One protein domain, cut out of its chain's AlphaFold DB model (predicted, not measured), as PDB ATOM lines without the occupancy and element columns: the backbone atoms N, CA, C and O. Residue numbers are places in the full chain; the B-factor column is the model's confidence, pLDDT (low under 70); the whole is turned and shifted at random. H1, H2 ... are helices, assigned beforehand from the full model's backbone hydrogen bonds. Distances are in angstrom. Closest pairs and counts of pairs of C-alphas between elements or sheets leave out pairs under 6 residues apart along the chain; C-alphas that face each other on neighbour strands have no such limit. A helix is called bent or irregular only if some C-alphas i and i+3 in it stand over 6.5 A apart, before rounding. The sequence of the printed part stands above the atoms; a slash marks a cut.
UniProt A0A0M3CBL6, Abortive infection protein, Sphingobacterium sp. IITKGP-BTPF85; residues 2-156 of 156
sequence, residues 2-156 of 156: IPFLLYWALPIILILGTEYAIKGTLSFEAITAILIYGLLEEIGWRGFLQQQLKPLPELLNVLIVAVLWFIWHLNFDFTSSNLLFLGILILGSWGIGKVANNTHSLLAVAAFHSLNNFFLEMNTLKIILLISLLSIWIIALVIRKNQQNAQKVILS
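This is residues 2 to 156 of the 156 residues of the protein "Abortive infection protein" of Sphingobacterium sp. IITKGP-BTPF85 (UniProt A0A0M3CBL6). Short H5 is the core, with H1, H2 and H4 packed round it; H3 packs on H4, and long H6 runs beside H1, with residues 146 to 156, of which 146 to 154 belong to H6, sticking out. The printed part has 155 residues, six named helices, H1 to H6, and no named strand: all helix. It is compact, radius of gyration of the C-alphas 17.0 A, spanning 54 by 48 by 24 A.

H1, residues 2 to 23, begins at C-alpha 2 (8.901, 38.089, 14.012). H2, 28 to 52, is only just irregular: C-alphas 47 and 50 are 7.0 A apart. H3 is 58 to 72, H4 80 to 103, H5 106 to 114. H6, 124 to 154, 45.1 A long, ends at C-alpha 154 (22.013, 48.641, 30.560).

By their closest C-alphas, H1 touches H5 with residues 3 to 11 alone, Tyr 7 and Ala 108 at 5.3 A, H2 touches H5, Leu 39 and Ala 110 at 4.6 A, and H3 touches H4 at a steep tilt of 54 degrees, Ala 66 and Ile 90 at 5.0 A. Every O i to N i+4 pair is within hydrogen-bond range in H3 to H6; 16 of 18 in H1, 17 of 21 in H2.

The C-alphas farthest apart, Gly 24 and Ser 156, are 55.2 A apart. The printed part has no cut and no long link, and no printed residue has a pLDDT, the model's own confidence, under 70.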
ATOM      1  N   ILE A   2       9.930  37.928  12.957       81.12
ATOM      2  CA  ILE A   2       8.901  38.089  14.012       81.12
ATOM      3  C   ILE A   2       7.718  39.006  13.614       81.12
ATOM      4  O   ILE A   2       6.582  38.579  13.799       81.12
ATOM      5  N   PRO A   3       7.914  40.201  13.008       81.25
ATOM      6  CA  PRO A   3       6.785  41.052  12.615       81.25
ATOM      7  C   PRO A   3       5.877  40.413  11.560       81.25
ATOM      8  O   PRO A   3       4.662  40.535  11.639       81.25
ATOM      9  N   PHE A   4       6.453  39.697  10.594       87.44
ATOM     10  CA  PHE A   4       5.678  38.990   9.576       87.44
ATOM     11  C   PHE A   4       4.844  37.865  10.202       87.44
ATOM     12  O   PHE A   4       3.648  37.761   9.954       87.44
ATOM     13  N   LEU A   5       5.436  37.058  11.084       90.25
ATOM     14  CA  LEU A   5       4.696  35.983  11.750       90.25
ATOM     15  C   LEU A   5       3.553  36.528  12.620       90.25
ATOM     16  O   LEU A   5       2.442  36.011  12.570       90.25
ATOM     17  N   LEU A   6       3.810  37.594  13.378       89.94
ATOM     18  CA  LEU A   6       2.855  38.143  14.339       89.94
ATOM     19  C   LEU A   6       1.718  38.945  13.692       89.94
ATOM     20  O   LEU A   6       0.578  38.862  14.145       89.94
ATOM     21  N   TYR A   7       2.026  39.747  12.673       90.19
ATOM     22  CA  TYR A   7       1.070  40.689  12.086       90.19
ATOM     23  C   TYR A   7       0.484  40.207  10.759       90.19
ATOM     24  O   TYR A   7      -0.506  40.761  10.308       90.19
ATOM     25  N   TRP A   8       1.068  39.189  10.126       89.12
ATOM     26  CA  TRP A   8       0.574  38.655   8.855       89.12
ATOM     27  C   TRP A   8       0.166  37.192   8.976       89.12
ATOM     28  O   TRP A   8      -1.002  36.873   8.783       89.12
ATOM     29  N   ALA A   9       1.079  36.299   9.363       90.44
ATOM     30  CA  ALA A   9       0.753  34.872   9.418       90.44
ATOM     31  C   ALA A   9      -0.312  34.554  10.485       90.44
ATOM     32  O   ALA A   9      -1.271  33.847  10.198       90.44
ATOM     33  N   LEU A  10      -0.179  35.108  11.695       90.88
ATOM     34  CA  LEU A  10      -1.117  34.880  12.798       90.88
ATOM     35  C   LEU A  10      -2.575  35.256  12.461       90.88
ATOM     36  O   LEU A  10      -3.432  34.385  12.625       90.88
ATOM     37  N   PRO A  11      -2.903  36.488  12.009       89.50
ATOM     38  CA  PRO A  11      -4.286  36.817  11.667       89.50
ATOM     39  C   PRO A  11      -4.814  35.961  10.515       89.50
ATOM     40  O   PRO A  11      -5.944  35.493  10.605       89.50
ATOM     41  N   ILE A  12      -4.000  35.673   9.490       90.44
ATOM     42  CA  ILE A  12      -4.400  34.785   8.387       90.44
ATOM     43  C   ILE A  12      -4.793  33.408   8.928       90.44
ATOM     44  O   ILE A  12      -5.893  32.937   8.657       90.44
ATOM     45  N   ILE A  13      -3.930  32.782   9.734       91.50
ATOM     46  CA  ILE A  13      -4.157  31.435  10.273       91.50
ATOM     47  C   ILE A  13      -5.388  31.402  11.184       91.50
ATOM     48  O   ILE A  13      -6.220  30.508  11.048       91.50
ATOM     49  N   LEU A  14      -5.527  32.364  12.103       90.44
ATOM     50  CA  LEU A  14      -6.644  32.380  13.052       90.44
ATOM     51  C   LEU A  14      -7.989  32.627  12.365       90.44
ATOM     52  O   LEU A  14      -8.975  31.967  12.700       90.44
ATOM     53  N   ILE A  15      -8.038  33.550  11.401       89.56
ATOM     54  CA  ILE A  15      -9.269  33.861  10.670       89.56
ATOM     55  C   ILE A  15      -9.644  32.690   9.759       89.56
ATOM     56  O   ILE A  15     -10.786  32.243   9.810       89.56
ATOM     57  N   LEU A  16      -8.694  32.145   8.994       90.06
ATOM     58  CA  LEU A  16      -8.943  30.994   8.120       90.06
ATOM     59  C   LEU A  16      -9.337  29.739   8.892       90.06
ATOM     60  O   LEU A  16     -10.269  29.049   8.496       90.06
ATOM     61  N   GLY A  17      -8.663  29.455  10.008       89.56
ATOM     62  CA  GLY A  17      -9.010  28.322  10.865       89.56
ATOM     63  C   GLY A  17     -10.431  28.446  11.413       89.56
ATOM     64  O   GLY A  17     -11.192  27.479  11.394       89.56
ATOM     65  N   THR A  18     -10.815  29.654  11.831       87.56
ATOM     66  CA  THR A  18     -12.173  29.944  12.305       87.56
ATOM     67  C   THR A  18     -13.200  29.844  11.179       87.56
ATOM     68  O   THR A  18     -14.264  29.261  11.367       87.56
ATOM     69  N   GLU A  19     -12.894  30.374   9.995       87.75
ATOM     70  CA  GLU A  19     -13.773  30.278   8.832       87.75
ATOM     71  C   GLU A  19     -14.011  28.821   8.428       87.75
ATOM     72  O   GLU A  19     -15.163  28.413   8.267       87.75
ATOM     73  N   TYR A  20     -12.942  28.031   8.338       89.44
ATOM     74  CA  TYR A  20     -13.023  26.618   7.997       89.44
ATOM     75  C   TYR A  20     -13.832  25.828   9.026       89.44
ATOM     76  O   TYR A  20     -14.678  25.026   8.647       89.44
ATOM     77  N   ALA A  21     -13.645  26.096  10.320       88.19
ATOM     78  CA  ALA A  21     -14.406  25.434  11.378       88.19
ATOM     79  C   ALA A  21     -15.923  25.697  11.298       88.19
ATOM     80  O   ALA A  21     -16.708  24.852  11.719       88.19
ATOM     81  N   ILE A  22     -16.339  26.852  10.767       86.31
ATOM     82  CA  ILE A  22     -17.756  27.243  10.670       86.31
ATOM     83  C   ILE A  22     -18.370  26.823   9.334       86.31
ATOM     84  O   ILE A  22     -19.500  26.346   9.296       86.31
ATOM     85  N   LYS A  23     -17.658  27.070   8.229       87.44
ATOM     86  CA  LYS A  23     -18.191  26.956   6.863       87.44
ATOM     87  C   LYS A  23     -17.667  25.739   6.100       87.44
ATOM     88  O   LYS A  23     -18.244  25.380   5.081       87.44
ATOM     89  N   GLY A  24     -16.553  25.147   6.536       88.12
ATOM     90  CA  GLY A  24     -15.835  24.101   5.798       88.12
ATOM     91  C   GLY A  24     -15.045  24.602   4.582       88.12
ATOM     92  O   GLY A  24     -14.526  23.792   3.820       88.12
ATOM     93  N   THR A  25     -14.934  25.919   4.382       88.50
ATOM     94  CA  THR A  25     -14.243  26.544   3.239       88.50
ATOM     95  C   THR A  25     -13.195  27.549   3.707       88.50
ATOM     96  O   THR A  25     -13.300  28.090   4.807       88.50
ATOM     97  N   LEU A  26     -12.200  27.825   2.863       88.25
ATOM     98  CA  LEU A  26     -11.126  28.783   3.128       88.25
ATOM     99  C   LEU A  26     -11.180  29.918   2.104       88.25
ATOM    100  O   LEU A  26     -11.060  29.658   0.911       88.25
ATOM    101  N   SER A  27     -11.298  31.163   2.564       87.38
ATOM    102  CA  SER A  27     -11.261  32.354   1.706       87.38
ATOM    103  C   SER A  27      -9.873  33.010   1.744       87.38
ATOM    104  O   SER A  27      -9.725  34.170   2.139       87.38
ATOM    105  N   PHE A  28      -8.828  32.255   1.384       86.19
ATOM    106  CA  PHE A  28      -7.432  32.706   1.497       86.19
ATOM    107  C   PHE A  28      -7.163  33.978   0.686       86.19
ATOM    108  O   PHE A  28      -6.531  34.918   1.179       86.19
ATOM    109  N   GLU A  29      -7.679  34.029  -0.541       87.12
ATOM    110  CA  GLU A  29      -7.526  35.159  -1.449       87.12
ATOM    111  C   GLU A  29      -8.176  36.416  -0.868       87.12
ATOM    112  O   GLU A  29      -7.575  37.487  -0.912       87.12
ATOM    113  N   ALA A  30      -9.360  36.287  -0.261       86.25
ATOM    114  CA  ALA A  30     -10.089  37.414   0.316       86.25
ATOM    115  C   ALA A  30      -9.340  38.035   1.506       86.25
ATOM    116  O   ALA A  30      -9.150  39.249   1.555       86.25
ATOM    117  N   ILE A  31      -8.859  37.213   2.443       85.56
ATOM    118  CA  ILE A  31      -8.127  37.699   3.626       85.56
ATOM    119  C   ILE A  31      -6.795  38.327   3.214       85.56
ATOM    120  O   ILE A  31      -6.411  39.378   3.733       85.56
ATOM    121  N   THR A  32      -6.106  37.717   2.250       84.31
ATOM    122  CA  THR A  32      -4.861  38.265   1.708       84.31
ATOM    123  C   THR A  32      -5.105  39.593   0.989       84.31
ATOM    124  O   THR A  32      -4.361  40.547   1.209       84.31
ATOM    125  N   ALA A  33      -6.171  39.695   0.189       89.12
ATOM    126  CA  ALA A  33      -6.551  40.936  -0.481       89.12
ATOM    127  C   ALA A  33      -6.855  42.056   0.523       89.12
ATOM    128  O   ALA A  33      -6.385  43.173   0.332       89.12
ATOM    129  N   ILE A  34      -7.556  41.755   1.621       89.94
ATOM    130  CA  ILE A  34      -7.846  42.717   2.695       89.94
ATOM    131  C   ILE A  34      -6.556  43.239   3.345       89.94
ATOM    132  O   ILE A  34      -6.411  44.447   3.535       89.94
ATOM    133  N   LEU A  35      -5.597  42.356   3.645       90.25
ATOM    134  CA  LEU A  35      -4.305  42.751   4.221       90.25
ATOM    135  C   LEU A  35      -3.467  43.602   3.261       90.25
ATOM    136  O   LEU A  35      -2.850  44.578   3.687       90.25
ATOM    137  N   ILE A  36      -3.439  43.243   1.974       92.94
ATOM    138  CA  ILE A  36      -2.738  44.018   0.941       92.94
ATOM    139  C   ILE A  36      -3.397  45.385   0.772       92.94
ATOM    140  O   ILE A  36      -2.699  46.393   0.734       92.94
ATOM    141  N   TYR A  37      -4.725  45.429   0.713       92.69
ATOM    142  CA  TYR A  37      -5.488  46.666   0.628       92.69
ATOM    143  C   TYR A  37      -5.179  47.598   1.806       92.69
ATOM    144  O   TYR A  37      -4.760  48.735   1.593       92.69
ATOM    145  N   GLY A  38      -5.251  47.082   3.039       93.69
ATOM    146  CA  GLY A  38      -4.864  47.834   4.232       93.69
ATOM    147  C   GLY A  38      -3.403  48.290   4.187       93.69
ATOM    148  O   GLY A  38      -3.096  49.417   4.555       93.69
ATOM    149  N   LEU A  39      -2.481  47.466   3.679       95.31
ATOM    150  CA  LEU A  39      -1.082  47.870   3.511       95.31
ATOM    151  C   LEU A  39      -0.925  49.036   2.525       95.31
ATOM    152  O   LEU A  39      -0.165  49.960   2.811       95.31
ATOM    153  N   LEU A  40      -1.621  49.003   1.389       96.75
ATOM    154  CA  LEU A  40      -1.559  50.060   0.377       96.75
ATOM    155  C   LEU A  40      -2.094  51.390   0.913       96.75
ATOM    156  O   LEU A  40      -1.449  52.422   0.720       96.75
ATOM    157  N   GLU A  41      -3.207  51.366   1.647       96.69
ATOM    158  CA  GLU A  41      -3.702  52.549   2.355       96.69
ATOM    159  C   GLU A  41      -2.661  53.085   3.345       96.69
ATOM    160  O   GLU A  41      -2.321  54.271   3.343       96.69
ATOM    161  N   GLU A  42      -2.090  52.208   4.171       96.88
ATOM    162  CA  GLU A  42      -1.154  52.605   5.223       96.88
ATOM    163  C   GLU A  42       0.196  53.107   4.703       96.88
ATOM    164  O   GLU A  42       0.850  53.909   5.378       96.88
ATOM    165  N   ILE A  43       0.606  52.714   3.494       97.75
ATOM    166  CA  ILE A  43       1.743  53.337   2.804       97.75
ATOM    167  C   ILE A  43       1.475  54.834   2.599       97.75
ATOM    168  O   ILE A  43       2.341  55.655   2.906       97.75
ATOM    169  N   GLY A  44       0.275  55.203   2.147       97.69
ATOM    170  CA  GLY A  44      -0.122  56.601   1.987       97.69
ATOM    171  C   GLY A  44      -0.277  57.317   3.329       97.69
ATOM    172  O   GLY A  44       0.356  58.348   3.567       97.69
ATOM    173  N   TRP A  45      -1.071  56.749   4.238       97.88
ATOM    174  CA  TRP A  45      -1.427  57.406   5.496       97.88
ATOM    175  C   TRP A  45      -0.258  57.489   6.482       97.88
ATOM    176  O   TRP A  45       0.092  58.575   6.944       97.88
ATOM    177  N   ARG A  46       0.369  56.356   6.818       97.25
ATOM    178  CA  ARG A  46       1.397  56.260   7.875       97.25
ATOM    179  C   ARG A  46       2.815  56.272   7.317       97.25
ATOM    180  O   ARG A  46       3.722  56.776   7.988       97.25
ATOM    181  N   GLY A  47       3.003  55.736   6.112       96.31
ATOM    182  CA  GLY A  47       4.282  55.736   5.402       96.31
ATOM    183  C   GLY A  47       4.667  57.114   4.863       96.31
ATOM    184  O   GLY A  47       5.839  57.480   4.941       96.31
ATOM    185  N   PHE A  48       3.692  57.899   4.395       97.44
ATOM    186  CA  PHE A  48       3.930  59.219   3.809       97.44
ATOM    187  C   PHE A  48       3.302  60.366   4.616       97.44
ATOM    188  O   PHE A  48       4.033  61.119   5.263       97.44
ATOM    189  N   LEU A  49       1.972  60.507   4.620       98.06
ATOM    190  CA  LEU A  49       1.287  61.714   5.104       98.06
ATOM    191  C   LEU A  49       1.597  62.027   6.576       98.06
ATOM    192  O   LEU A  49       2.043  63.128   6.895       98.06
ATOM    193  N   GLN A  50       1.439  61.048   7.471       96.50
ATOM    194  CA  GLN A  50       1.740  61.211   8.897       96.50
ATOM    195  C   GLN A  50       3.197  61.648   9.129       96.50
ATOM    196  O   GLN A  50       3.466  62.413  10.057       96.50
ATOM    197  N   GLN A  51       4.141  61.179   8.302       95.56
ATOM    198  CA  GLN A  51       5.554  61.560   8.407       95.56
ATOM    199  C   GLN A  51       5.774  63.016   7.992       95.56
ATOM    200  O   GLN A  51       6.488  63.732   8.688       95.56
ATOM    201  N   GLN A  52       5.126  63.469   6.913       97.69
ATOM    202  CA  GLN A  52       5.198  64.864   6.460       97.69
ATOM    203  C   GLN A  52       4.616  65.842   7.489       97.69
ATOM    204  O   GLN A  52       5.086  66.967   7.622       97.69
ATOM    205  N   LEU A  53       3.633  65.394   8.269       97.62
ATOM    206  CA  LEU A  53       2.981  66.187   9.311       97.62
ATOM    207  C   LEU A  53       3.708  66.142  10.669       97.62
ATOM    208  O   LEU A  53       3.235  66.747  11.629       97.62
ATOM    209  N   LYS A  54       4.843  65.434  10.805       94.75
ATOM    210  CA  LYS A  54       5.605  65.357  12.071       94.75
ATOM    211  C   LYS A  54       6.089  66.696  12.651       94.75
ATOM    212  O   LYS A  54       6.226  66.746  13.870       94.75
ATOM    213  N   PRO A  55       6.357  67.756  11.862       97.06
ATOM    214  CA  PRO A  55       6.677  69.069  12.424       97.06
ATOM    215  C   PRO A  55       5.519  69.717  13.201       97.06
ATOM    216  O   PRO A  55       5.749  70.641  13.976       97.06
ATOM    217  N   LEU A  56       4.278  69.261  12.992       97.06
ATOM    218  CA  LEU A  56       3.092  69.762  13.687       97.06
ATOM    219  C   LEU A  56       2.899  69.070  15.048       97.06
ATOM    220  O   LEU A  56       3.391  67.957  15.252       97.06
ATOM    221  N   PRO A  57       2.118  69.667  15.971       97.19
ATOM    222  CA  PRO A  57       1.699  68.985  17.193       97.19
ATOM    223  C   PRO A  57       1.028  67.638  16.896       97.19
ATOM    224  O   PRO A  57       0.244  67.530  15.951       97.19
ATOM    225  N   GLU A  58       1.274  66.624  17.735       95.00
ATOM    226  CA  GLU A  58       0.764  65.258  17.522       95.00
ATOM    227  C   GLU A  58      -0.758  65.227  17.316       95.00
ATOM    228  O   GLU A  58      -1.242  64.549  16.413       95.00
ATOM    229  N   LEU A  59      -1.505  66.005  18.106       96.81
ATOM    230  CA  LEU A  59      -2.957  66.098  17.966       96.81
ATOM    231  C   LEU A  59      -3.366  66.620  16.583       96.81
ATOM    232  O   LEU A  59      -4.286  66.082  15.977       96.81
ATOM    233  N   LEU A  60      -2.672  67.634  16.063       97.94
ATOM    234  CA  LEU A  60      -2.983  68.200  14.753       97.94
ATOM    235  C   LEU A  60      -2.651  67.211  13.630       97.94
ATOM    236  O   LEU A  60      -3.434  67.065  12.700       97.94
ATOM    237  N   ASN A  61      -1.537  66.487  13.746       97.75
ATOM    238  CA  ASN A  61      -1.188  65.408  12.824       97.75
ATOM    239  C   ASN A  61      -2.299  64.338  12.779       97.75
ATOM    240  O   ASN A  61      -2.816  64.031  11.706       97.75
ATOM    241  N   VAL A  62      -2.743  63.860  13.948       98.12
ATOM    242  CA  VAL A  62      -3.846  62.891  14.071       98.12
ATOM    243  C   VAL A  62      -5.135  63.417  13.444       98.12
ATOM    244  O   VAL A  62      -5.771  62.693  12.682       98.12
ATOM    245  N   LEU A  63      -5.526  64.657  13.750       98.31
ATOM    246  CA  LEU A  63      -6.767  65.241  13.241       98.31
ATOM    247  C   LEU A  63      -6.730  65.433  11.723       98.31
ATOM    248  O   LEU A  63      -7.709  65.112  11.059       98.31
ATOM    249  N   ILE A  64      -5.610  65.901  11.162       98.44
ATOM    250  CA  ILE A  64      -5.463  66.064   9.710       98.44
ATOM    251  C   ILE A  64      -5.566  64.707   9.010       98.44
ATOM    252  O   ILE A  64      -6.327  64.582   8.052       98.44
ATOM    253  N   VAL A  65      -4.850  63.685   9.494       98.25
ATOM    254  CA  VAL A  65      -4.932  62.330   8.923       98.25
ATOM    255  C   VAL A  65      -6.361  61.796   9.021       98.25
ATOM    256  O   VAL A  65      -6.889  61.324   8.021       98.25
ATOM    257  N   ALA A  66      -7.020  61.930  10.175       97.62
ATOM    258  CA  ALA A  66      -8.384  61.442  10.374       97.62
ATOM    259  C   ALA A  66      -9.406  62.134   9.464       97.62
ATOM    260  O   ALA A  66     -10.259  61.465   8.888       97.62
ATOM    261  N   VAL A  67      -9.316  63.457   9.308       97.38
ATOM    262  CA  VAL A  67     -10.217  64.227   8.437       97.38
ATOM    263  C   VAL A  67      -9.991  63.872   6.971       97.38
ATOM    264  O   VAL A  67     -10.956  63.633   6.253       97.38
ATOM    265  N   LEU A  68      -8.738  63.788   6.515       98.00
ATOM    266  CA  LEU A  68      -8.447  63.399   5.132       98.00
ATOM    267  C   LEU A  68      -8.863  61.952   4.850       98.00
ATOM    268  O   LEU A  68      -9.405  61.670   3.783       98.00
ATOM    269  N   TRP A  69      -8.686  61.056   5.821       96.81
ATOM    270  CA  TRP A  69      -9.153  59.677   5.720       96.81
ATOM    271  C   TRP A  69     -10.686  59.594   5.718       96.81
ATOM    272  O   TRP A  69     -11.256  58.820   4.957       96.81
ATOM    273  N   PHE A  70     -11.379  60.440   6.485       96.06
ATOM    274  CA  PHE A  70     -12.840  60.558   6.439       96.06
ATOM    275  C   PHE A  70     -13.333  61.035   5.067       96.06
ATOM    276  O   PHE A  70     -14.219  60.414   4.484       96.06
ATOM    277  N   ILE A  71     -12.717  62.092   4.521       95.88
ATOM    278  CA  ILE A  71     -13.031  62.625   3.184       95.88
ATOM    279  C   ILE A  71     -12.820  61.556   2.110       95.88
ATOM    280  O   ILE A  71     -13.630  61.450   1.193       95.88
ATOM    281  N   TRP A  72     -11.771  60.740   2.230       95.88
ATOM    282  CA  TRP A  72     -11.484  59.660   1.287       95.88
ATOM    283  C   TRP A  72     -12.603  58.602   1.205       95.88
ATOM    284  O   TRP A  72     -12.805  58.026   0.141       95.88
ATOM    285  N   HIS A  73     -13.392  58.410   2.269       92.19
ATOM    286  CA  HIS A  73     -14.568  57.529   2.251       92.19
ATOM    287  C   HIS A  73     -15.819  58.169   1.623       92.19
ATOM    288  O   HIS A  73     -16.843  57.502   1.509       92.19
ATOM    289  N   LEU A  74     -15.761  59.446   1.227       92.31
ATOM    290  CA  LEU A  74     -16.840  60.178   0.548       92.31
ATOM    291  C   LEU A  74     -18.176  60.252   1.330       92.31
ATOM    292  O   LEU A  74     -19.234  60.473   0.745       92.31
ATOM    293  N   ASN A  75     -18.132  60.121   2.661       85.62
ATOM    294  CA  ASN A  75     -19.302  60.132   3.550       85.62
ATOM    295  C   ASN A  75     -19.675  61.557   4.008       85.62
ATOM    296  O   ASN A  75     -19.492  61.914   5.172       85.62
ATOM    297  N   PHE A  76     -20.184  62.396   3.102       86.69
ATOM    298  CA  PHE A  76     -20.393  63.831   3.380       86.69
ATOM    299  C   PHE A  76     -21.727  64.194   4.045       86.69
ATOM    300  O   PHE A  76     -21.893  65.332   4.488       86.69
ATOM    301  N   ASP A  77     -22.666  63.255   4.151       91.69
ATOM    302  CA  ASP A  77     -23.956  63.534   4.781       91.69
ATOM    303  C   ASP A  77     -23.796  63.839   6.274       91.69
ATOM    304  O   ASP A  77     -23.057  63.168   7.001       91.69
ATOM    305  N   PHE A  78     -24.532  64.829   6.774       89.88
ATOM    306  CA  PHE A  78     -24.469  65.198   8.184       89.88
ATOM    307  C   PHE A  78     -25.397  64.315   9.028       89.88
ATOM    308  O   PHE A  78     -26.494  64.712   9.417       89.88
ATOM    309  N   THR A  79     -24.955  63.082   9.286       95.69
ATOM    310  CA  THR A  79     -25.695  62.084  10.072       95.69
ATOM    311  C   THR A  79     -24.950  61.710  11.352       95.69
ATOM    312  O   THR A  79     -23.722  61.779  11.424       95.69
ATOM    313  N   SER A  80     -25.678  61.241  12.372       94.81
ATOM    314  CA  SER A  80     -25.062  60.715  13.600       94.81
ATOM    315  C   SER A  80     -24.122  59.535  13.322       94.81
ATOM    316  O   SER A  80     -23.114  59.388  14.009       94.81
ATOM    317  N   SER A  81     -24.414  58.733  12.289       93.56
ATOM    318  CA  SER A  81     -23.545  57.641  11.836       93.56
ATOM    319  C   SER A  81     -22.204  58.168  11.321       93.56
ATOM    320  O   SER A  81     -21.150  57.692  11.736       93.56
ATOM    321  N   ASN A  82     -22.227  59.218  10.497       94.25
ATOM    322  CA  ASN A  82     -21.014  59.826   9.954       94.25
ATOM    323  C   ASN A  82     -20.188  60.535  11.039       94.25
ATOM    324  O   ASN A  82     -18.962  60.451  11.024       94.25
ATOM    325  N   LEU A  83     -20.832  61.146  12.038       94.06
ATOM    326  CA  LEU A  83     -20.134  61.694  13.210       94.06
ATOM    327  C   LEU A  83     -19.464  60.598  14.053       94.06
ATOM    328  O   LEU A  83     -18.315  60.758  14.468       94.06
ATOM    329  N   LEU A  84     -20.151  59.473  14.279       94.44
ATOM    330  CA  LEU A  84     -19.574  58.319  14.968       94.44
ATOM    331  C   LEU A  84     -18.394  57.739  14.175       94.44
ATOM    332  O   LEU A  84     -17.345  57.459  14.755       94.44
ATOM    333  N   PHE A  85     -18.540  57.613  12.855       93.38
ATOM    334  CA  PHE A  85     -17.488  57.140  11.962       93.38
ATOM    335  C   PHE A  85     -16.255  58.048  12.006       93.38
ATOM    336  O   PHE A  85     -15.146  57.551  12.181       93.38
ATOM    337  N   LEU A  86     -16.428  59.374  11.969       95.38
ATOM    338  CA  LEU A  86     -15.323  60.316  12.160       95.38
ATOM    339  C   LEU A  86     -14.629  60.114  13.517       95.38
ATOM    340  O   LEU A  86     -13.401  60.102  13.581       95.38
ATOM    341  N   GLY A  87     -15.390  59.897  14.594       95.94
ATOM    342  CA  GLY A  87     -14.837  59.563  15.910       95.94
ATOM    343  C   GLY A  87     -13.980  58.291  15.891       95.94
ATOM    344  O   GLY A  87     -12.870  58.283  16.429       95.94
ATOM    345  N   ILE A  88     -14.448  57.240  15.209       94.06
ATOM    346  CA  ILE A  88     -13.691  55.999  14.992       94.06
ATOM    347  C   ILE A  88     -12.407  56.280  14.206       94.06
ATOM    348  O   ILE A  88     -11.345  55.795  14.595       94.06
ATOM    349  N   LEU A  89     -12.459  57.097  13.150       95.88
ATOM    350  CA  LEU A  89     -11.277  57.439  12.354       95.88
ATOM    351  C   LEU A  89     -10.264  58.287  13.126       95.88
ATOM    352  O   LEU A  89      -9.065  58.102  12.930       95.88
ATOM    353  N   ILE A  90     -10.695  59.168  14.033       97.81
ATOM    354  CA  ILE A  90      -9.788  59.908  14.925       97.81
ATOM    355  C   ILE A  90      -9.057  58.937  15.859       97.81
ATOM    356  O   ILE A  90      -7.826  58.964  15.942       97.81
ATOM    357  N   LEU A  91      -9.795  58.036  16.517       96.06
ATOM    358  CA  LEU A  91      -9.210  57.022  17.400       96.06
ATOM    359  C   LEU A  91      -8.294  56.058  16.637       96.06
ATOM    360  O   LEU A  91      -7.198  55.749  17.107       96.06
ATOM    361  N   GLY A  92      -8.703  55.627  15.444       94.88
ATOM    362  CA  GLY A  92      -7.905  54.791  14.549       94.88
ATOM    363  C   GLY A  92      -6.639  55.501  14.073       94.88
ATOM    364  O   GLY A  92      -5.554  54.923  14.115       94.88
ATOM    365  N   SER A  93      -6.735  56.778  13.695       97.19
ATOM    366  CA  SER A  93      -5.593  57.614  13.297       97.19
ATOM    367  C   SER A  93      -4.558  57.708  14.408       97.19
ATOM    368  O   SER A  93      -3.385  57.410  14.179       97.19
ATOM    369  N   TRP A  94      -5.001  58.003  15.630       97.25
ATOM    370  CA  TRP A  94      -4.137  58.021  16.805       97.25
ATOM    371  C   TRP A  94      -3.534  56.646  17.122       97.25
ATOM    372  O   TRP A  94      -2.313  56.513  17.223       97.25
ATOM    373  N   GLY A  95      -4.365  55.608  17.257       95.19
ATOM    374  CA  GLY A  95      -3.937  54.280  17.699       95.19
ATOM    375  C   GLY A  95      -2.973  53.616  16.717       95.19
ATOM    376  O   GLY A  95      -1.869  53.216  17.091       95.19
ATOM    377  N   ILE A  96      -3.343  53.571  15.438       95.88
ATOM    378  CA  ILE A  96      -2.493  53.030  14.370       95.88
ATOM    379  C   ILE A  96      -1.242  53.910  14.190       95.88
ATOM    380  O   ILE A  96      -0.145  53.390  13.985       95.88
ATOM    381  N   GLY A  97      -1.358  55.233  14.361       96.25
ATOM    382  CA  GLY A  97      -0.212  56.144  14.362       96.25
ATOM    383  C   GLY A  97       0.802  55.828  15.469       96.25
ATOM    384  O   GLY A  97       2.012  55.820  15.217       96.25
ATOM    385  N   LYS A  98       0.342  55.466  16.676       94.62
ATOM    386  CA  LYS A  98       1.210  54.955  17.751       94.62
ATOM    387  C   LYS A  98       1.858  53.622  17.380       94.62
ATOM    388  O   LYS A  98       3.045  53.447  17.658       94.62
ATOM    389  N   VAL A  99       1.138  52.703  16.729       95.00
ATOM    390  CA  VAL A  99       1.728  51.451  16.217       95.00
ATOM    391  C   VAL A  99       2.842  51.759  15.217       95.00
ATOM    392  O   VAL A  99       3.936  51.209  15.350       95.00
ATOM    393  N   ALA A 100       2.621  52.680  14.277       94.56
ATOM    394  CA  ALA A 100       3.625  53.083  13.293       94.56
ATOM    395  C   ALA A 100       4.887  53.639  13.968       94.56
ATOM    396  O   ALA A 100       5.999  53.201  13.671       94.56
ATOM    397  N   ASN A 101       4.713  54.544  14.936       91.38
ATOM    398  CA  ASN A 101       5.821  55.187  15.639       91.38
ATOM    399  C   ASN A 101       6.595  54.228  16.557       91.38
ATOM    400  O   ASN A 101       7.805  54.366  16.683       91.38
ATOM    401  N   ASN A 102       5.924  53.258  17.184       90.31
ATOM    402  CA  ASN A 102       6.573  52.314  18.100       90.31
ATOM    403  C   ASN A 102       7.218  51.130  17.371       90.31
ATOM    404  O   ASN A 102       8.207  50.565  17.843       90.31
ATOM    405  N   THR A 103       6.633  50.698  16.250       90.88
ATOM    406  CA  THR A 103       7.090  49.489  15.556       90.88
ATOM    407  C   THR A 103       8.028  49.757  14.399       90.88
ATOM    408  O   THR A 103       8.843  48.876  14.115       90.88
ATOM    409  N   HIS A 104       7.885  50.918  13.748       90.62
ATOM    410  CA  HIS A 104       8.462  51.235  12.441       90.62
ATOM    411  C   HIS A 104       8.167  50.161  11.377       90.62
ATOM    412  O   HIS A 104       8.985  49.904  10.501       90.62
ATOM    413  N   SER A 105       7.008  49.497  11.471       92.50
ATOM    414  CA  SER A 105       6.627  48.380  10.603       92.50
ATOM    415  C   SER A 105       5.274  48.637   9.954       92.50
ATOM    416  O   SER A 105       4.243  48.523  10.614       92.50
ATOM    417  N   LEU A 106       5.263  48.895   8.646       93.88
ATOM    418  CA  LEU A 106       4.014  49.024   7.885       93.88
ATOM    419  C   LEU A 106       3.185  47.732   7.897       93.88
ATOM    420  O   LEU A 106       1.966  47.801   7.871       93.88
ATOM    421  N   LEU A 107       3.818  46.562   8.042       92.88
ATOM    422  CA  LEU A 107       3.097  45.292   8.194       92.88
ATOM    423  C   LEU A 107       2.282  45.244   9.494       92.88
ATOM    424  O   LEU A 107       1.178  44.712   9.500       92.88
ATOM    425  N   ALA A 108       2.815  45.808  10.584       93.12
ATOM    426  CA  ALA A 108       2.089  45.897  11.850       93.12
ATOM    427  C   ALA A 108       0.919  46.874  11.731       93.12
ATOM    428  O   ALA A 108      -0.199  46.566  12.126       93.12
ATOM    429  N   VAL A 109       1.177  48.036  11.136       94.75
ATOM    430  CA  VAL A 109       0.179  49.083  10.899       94.75
ATOM    431  C   VAL A 109      -0.978  48.552  10.038       94.75
ATOM    432  O   VAL A 109      -2.135  48.683  10.432       94.75
ATOM    433  N   ALA A 110      -0.668  47.865   8.935       93.62
ATOM    434  CA  ALA A 110      -1.648  47.252   8.041       93.62
ATOM    435  C   ALA A 110      -2.514  46.197   8.742       93.62
ATOM    436  O   ALA A 110      -3.719  46.139   8.514       93.62
ATOM    437  N   ALA A 111      -1.927  45.383   9.624       92.12
ATOM    438  CA  ALA A 111      -2.667  44.372  10.376       92.12
ATOM    439  C   ALA A 111      -3.695  44.995  11.331       92.12
ATOM    440  O   ALA A 111      -4.836  44.544  11.385       92.12
ATOM    441  N   PHE A 112      -3.310  46.066  12.037       93.19
ATOM    442  CA  PHE A 112      -4.226  46.821  12.895       93.19
ATOM    443  C   PHE A 112      -5.322  47.526  12.092       93.19
ATOM    444  O   PHE A 112      -6.478  47.472  12.499       93.19
ATOM    445  N   HIS A 113      -4.985  48.145  10.954       93.19
ATOM    446  CA  HIS A 113      -5.978  48.733  10.049       93.19
ATOM    447  C   HIS A 113      -6.996  47.675   9.602       93.19
ATOM    448  O   HIS A 113      -8.207  47.877   9.690       93.19
ATOM    449  N   SER A 114      -6.504  46.521   9.149       90.00
ATOM    450  CA  SER A 114      -7.319  45.485   8.507       90.00
ATOM    451  C   SER A 114      -8.341  44.831   9.439       90.00
ATOM    452  O   SER A 114      -9.259  44.183   8.943       90.00
ATOM    453  N   LEU A 115      -8.252  45.034  10.764       85.12
ATOM    454  CA  LEU A 115      -9.254  44.550  11.723       85.12
ATOM    455  C   LEU A 115     -10.674  44.996  11.362       85.12
ATOM    456  O   LEU A 115     -11.606  44.207  11.496       85.12
ATOM    457  N   ASN A 116     -10.827  46.229  10.870       76.19
ATOM    458  CA  ASN A 116     -12.126  46.749  10.447       76.19
ATOM    459  C   ASN A 116     -12.628  46.112   9.139       76.19
ATOM    460  O   ASN A 116     -13.826  46.076   8.885       76.19
ATOM    461  N   ASN A 117     -11.716  45.580   8.325       82.38
ATOM    462  CA  ASN A 117     -12.010  45.114   6.973       82.38
ATOM    463  C   ASN A 117     -12.200  43.589   6.899       82.38
ATOM    464  O   ASN A 117     -12.718  43.092   5.904       82.38
ATOM    465  N   PHE A 118     -11.809  42.829   7.933       79.81
ATOM    466  CA  PHE A 118     -11.900  41.363   7.913       79.81
ATOM    467  C   PHE A 118     -13.329  40.822   7.868       79.81
ATOM    468  O   PHE A 118     -13.555  39.738   7.329       79.81
ATOM    469  N   PHE A 119     -14.297  41.543   8.434       78.31
ATOM    470  CA  PHE A 119     -15.672  41.071   8.514       78.31
ATOM    471  C   PHE A 119     -16.662  42.192   8.208       78.31
ATOM    472  O   PHE A 119     -16.769  43.146   8.966       78.31
ATOM    473  N   LEU A 120     -17.438  42.020   7.134       71.81
ATOM    474  CA  LEU A 120     -18.542  42.922   6.783       71.81
ATOM    475  C   LEU A 120     -19.676  42.880   7.821       71.81
ATOM    476  O   LEU A 120     -20.283  43.896   8.131       71.81
ATOM    477  N   GLU A 121     -19.931  41.697   8.383       78.69
ATOM    478  CA  GLU A 121     -20.938  41.480   9.422       78.69
ATOM    479  C   GLU A 121     -20.291  40.960  10.701       78.69
ATOM    480  O   GLU A 121     -19.538  39.974  10.677       78.69
ATOM    481  N   MET A 122     -20.639  41.579  11.828       81.62
ATOM    482  CA  MET A 122     -20.129  41.215  13.145       81.62
ATOM    483  C   MET A 122     -21.059  40.223  13.842       81.62
ATOM    484  O   MET A 122     -22.272  40.400  13.891       81.62
ATOM    485  N   ASN A 123     -20.471  39.183  14.429       87.69
ATOM    486  CA  ASN A 123     -21.141  38.279  15.358       87.69
ATOM    487  C   ASN A 123     -20.239  38.049  16.578       87.69
ATOM    488  O   ASN A 123     -19.069  38.439  16.567       87.69
ATOM    489  N   THR A 124     -20.761  37.404  17.623       90.56
ATOM    490  CA  THR A 124     -20.035  37.200  18.886       90.56
ATOM    491  C   THR A 124     -18.666  36.552  18.683       90.56
ATOM    492  O   THR A 124     -17.685  37.003  19.266       90.56
ATOM    493  N   LEU A 125     -18.566  35.543  17.816       88.56
ATOM    494  CA  LEU A 125     -17.311  34.838  17.559       88.56
ATOM    495  C   LEU A 125     -16.277  35.728  16.858       88.56
ATOM    496  O   LEU A 125     -15.121  35.767  17.269       88.56
ATOM    497  N   LYS A 126     -16.692  36.472  15.827       86.88
ATOM    498  CA  LYS A 126     -15.825  37.419  15.109       86.88
ATOM    499  C   LYS A 126     -15.348  38.539  16.031       86.88
ATOM    500  O   LYS A 126     -14.176  38.891  15.997       86.88
ATOM    501  N   ILE A 127     -16.226  39.046  16.900       89.00
ATOM    502  CA  ILE A 127     -15.876  40.048  17.915       89.00
ATOM    503  C   ILE A 127     -14.821  39.491  18.874       89.00
ATOM    504  O   ILE A 127     -13.806  40.145  19.100       89.00
ATOM    505  N   ILE A 128     -15.017  38.272  19.392       91.38
ATOM    506  CA  ILE A 128     -14.031  37.606  20.255       91.38
ATOM    507  C   ILE A 128     -12.692  37.477  19.527       91.38
ATOM    508  O   ILE A 128     -11.666  37.852  20.087       91.38
ATOM    509  N   LEU A 129     -12.696  37.026  18.269       90.81
ATOM    510  CA  LEU A 129     -11.482  36.865  17.469       90.81
ATOM    511  C   LEU A 129     -10.733  38.192  17.274       90.81
ATOM    512  O   LEU A 129      -9.517  38.243  17.468       90.81
ATOM    513  N   LEU A 130     -11.444  39.274  16.939       89.69
ATOM    514  CA  LEU A 130     -10.847  40.604  16.784       89.69
ATOM    515  C   LEU A 130     -10.279  41.128  18.110       89.69
ATOM    516  O   LEU A 130      -9.161  41.642  18.131       89.69
ATOM    517  N   ILE A 131     -11.000  40.953  19.223       91.50
ATOM    518  CA  ILE A 131     -10.526  41.340  20.559       91.50
ATOM    519  C   ILE A 131      -9.284  40.530  20.945       91.50
ATOM    520  O   ILE A 131      -8.330  41.101  21.476       91.50
ATOM    521  N   SER A 132      -9.258  39.224  20.670       92.69
ATOM    522  CA  SER A 132      -8.093  38.374  20.925       92.69
ATOM    523  C   SER A 132      -6.877  38.831  20.121       92.69
ATOM    524  O   SER A 132      -5.815  39.030  20.710       92.69
ATOM    525  N   LEU A 133      -7.025  39.066  18.811       92.75
ATOM    526  CA  LEU A 133      -5.945  39.584  17.961       92.75
ATOM    527  C   LEU A 133      -5.425  40.932  18.467       92.75
ATOM    528  O   LEU A 133      -4.221  41.097  18.668       92.75
ATOM    529  N   LEU A 134      -6.335  41.870  18.743       92.06
ATOM    530  CA  LEU A 134      -5.988  43.192  19.248       92.06
ATOM    531  C   LEU A 134      -5.244  43.101  20.588       92.06
ATOM    532  O   LEU A 134      -4.224  43.763  20.774       92.06
ATOM    533  N   SER A 135      -5.707  42.240  21.498       93.31
ATOM    534  CA  SER A 135      -5.087  42.031  22.810       93.31
ATOM    535  C   SER A 135      -3.680  41.448  22.680       93.31
ATOM    536  O   SER A 135      -2.745  41.977  23.281       93.31
ATOM    537  N   ILE A 136      -3.502  40.409  21.853       94.31
ATOM    538  CA  ILE A 136      -2.193  39.799  21.572       94.31
ATOM    539  C   ILE A 136      -1.221  40.856  21.049       94.31
ATOM    540  O   ILE A 136      -0.087  40.954  21.525       94.31
ATOM    541  N   TRP A 137      -1.653  41.675  20.091       94.06
ATOM    542  CA  TRP A 137      -0.787  42.690  19.511       94.06
ATOM    543  C   TRP A 137      -0.463  43.825  20.482       94.06
ATOM    544  O   TRP A 137       0.694  44.239  20.537       94.06
ATOM    545  N   ILE A 138      -1.422  44.304  21.280       92.25
ATOM    546  CA  ILE A 138      -1.163  45.314  22.320       92.25
ATOM    547  C   ILE A 138      -0.165  44.774  23.350       92.25
ATOM    548  O   ILE A 138       0.816  45.452  23.657       92.25
ATOM    549  N   ILE A 139      -0.354  43.544  23.833       93.94
ATOM    550  CA  ILE A 139       0.567  42.899  24.779       93.94
ATOM    551  C   ILE A 139       1.968  42.785  24.166       93.94
ATOM    552  O   ILE A 139       2.950  43.169  24.803       93.94
ATOM    553  N   ALA A 140       2.077  42.338  22.912       92.12
ATOM    554  CA  ALA A 140       3.357  42.245  22.215       92.12
ATOM    555  C   ALA A 140       4.062  43.610  22.091       92.12
ATOM    556  O   ALA A 140       5.279  43.697  22.273       92.12
ATOM    557  N   LEU A 141       3.312  44.688  21.832       91.19
ATOM    558  CA  LEU A 141       3.851  46.050  21.794       91.19
ATOM    559  C   LEU A 141       4.356  46.510  23.166       91.19
ATOM    560  O   LEU A 141       5.435  47.099  23.247       91.19
ATOM    561  N   VAL A 142       3.611  46.225  24.237       91.69
ATOM    562  CA  VAL A 142       4.008  46.563  25.613       91.69
ATOM    563  C   VAL A 142       5.277  45.809  26.012       91.69
ATOM    564  O   VAL A 142       6.226  46.430  26.490       91.69
ATOM    565  N   ILE A 143       5.341  44.498  25.751       91.50
ATOM    566  CA  ILE A 143       6.530  43.675  26.026       91.50
ATOM    567  C   ILE A 143       7.745  44.226  25.276       91.50
ATOM    568  O   ILE A 143       8.789  44.459  25.886       91.50
ATOM    569  N   ARG A 144       7.605  44.502  23.971       88.38
ATOM    570  CA  ARG A 144       8.692  45.064  23.157       88.38
ATOM    571  C   ARG A 144       9.174  46.407  23.708       88.38
ATOM    572  O   ARG A 144      10.379  46.625  23.809       88.38
ATOM    573  N   LYS A 145       8.253  47.299  24.079       88.06
ATOM    574  CA  LYS A 145       8.594  48.605  24.659       88.06
ATOM    575  C   LYS A 145       9.366  48.450  25.974       88.06
ATOM    576  O   LYS A 145      10.366  49.134  26.177       88.06
ATOM    577  N   ASN A 146       8.947  47.527  26.841       90.19
ATOM    578  CA  ASN A 146       9.632  47.255  28.106       90.19
ATOM    579  C   ASN A 146      11.050  46.708  27.886       90.19
ATOM    580  O   ASN A 146      11.983  47.159  28.546       90.19
ATOM    581  N   GLN A 147      11.235  45.807  26.915       89.06
ATOM    582  CA  GLN A 147      12.557  45.293  26.537       89.06
ATOM    583  C   GLN A 147      13.481  46.405  26.020       89.06
ATOM    584  O   GLN A 147      14.637  46.486  26.430       89.06
ATOM    585  N   GLN A 148      12.968  47.302  25.172       88.06
ATOM    586  CA  GLN A 148      13.732  48.450  24.669       88.06
ATOM    587  C   GLN A 148      14.158  49.399  25.796       88.06
ATOM    588  O   GLN A 148      15.281  49.899  25.787       88.06
ATOM    589  N   ASN A 149      13.282  49.643  26.772       89.44
ATOM    590  CA  ASN A 149      13.609  50.474  27.927       89.44
ATOM    591  C   ASN A 149      14.682  49.823  28.811       89.44
ATOM    592  O   ASN A 149      15.642  50.493  29.174       89.44
ATOM    593  N   ALA A 150      14.563  48.522  29.101       90.62
ATOM    594  CA  ALA A 150      15.559  47.788  29.880       90.62
ATOM    595  C   ALA A 150      16.940  47.802  29.205       90.62
ATOM    596  O   ALA A 150      17.951  48.037  29.860       90.62
ATOM    597  N   GLN A 151      16.985  47.632  27.881       89.94
ATOM    598  CA  GLN A 151      18.234  47.678  27.123       89.94
ATOM    599  C   GLN A 151      18.900  49.061  27.170       89.94
ATOM    600  O   GLN A 151      20.119  49.137  27.275       89.94
ATOM    601  N   LYS A 152      18.125  50.155  27.134       88.12
ATOM    602  CA  LYS A 152      18.674  51.515  27.268       88.12
ATOM    603  C   LYS A 152      19.324  51.757  28.629       88.12
ATOM    604  O   LYS A 152      20.357  52.403  28.662       88.12
ATOM    605  N   VAL A 153      18.744  51.222  29.708       89.94
ATOM    606  CA  VAL A 153      19.301  51.332  31.071       89.94
ATOM    607  C   VAL A 153      20.620  50.570  31.207       89.94
ATOM    608  O   VAL A 153      21.516  51.022  31.902       89.94
ATOM    609  N   ILE A 154      20.763  49.422  30.540       88.75
ATOM    610  CA  ILE A 154      22.013  48.641  30.560       88.75
ATOM    611  C   ILE A 154      23.140  49.353  29.790       88.75
ATOM    612  O   ILE A 154      24.313  49.150  30.087       88.75
ATOM    613  N   LEU A 155      22.791  50.150  28.776       85.31
ATOM    614  CA  LEU A 155      23.738  50.821  27.879       85.31
ATOM    615  C   LEU A 155      24.076  52.270  28.288       85.31
ATOM    616  O   LEU A 155      24.891  52.892  27.608       85.31
ATOM    617  N   SER A 156      23.436  52.809  29.331       78.19
ATOM    618  CA  SER A 156      23.678  54.150  29.895       78.19
ATOM    619  C   SER A 156      24.601  54.094  31.100       78.19
ATOM    620  O   SER A 156      25.491  54.964  31.189       78.19
TER     621      SER A 156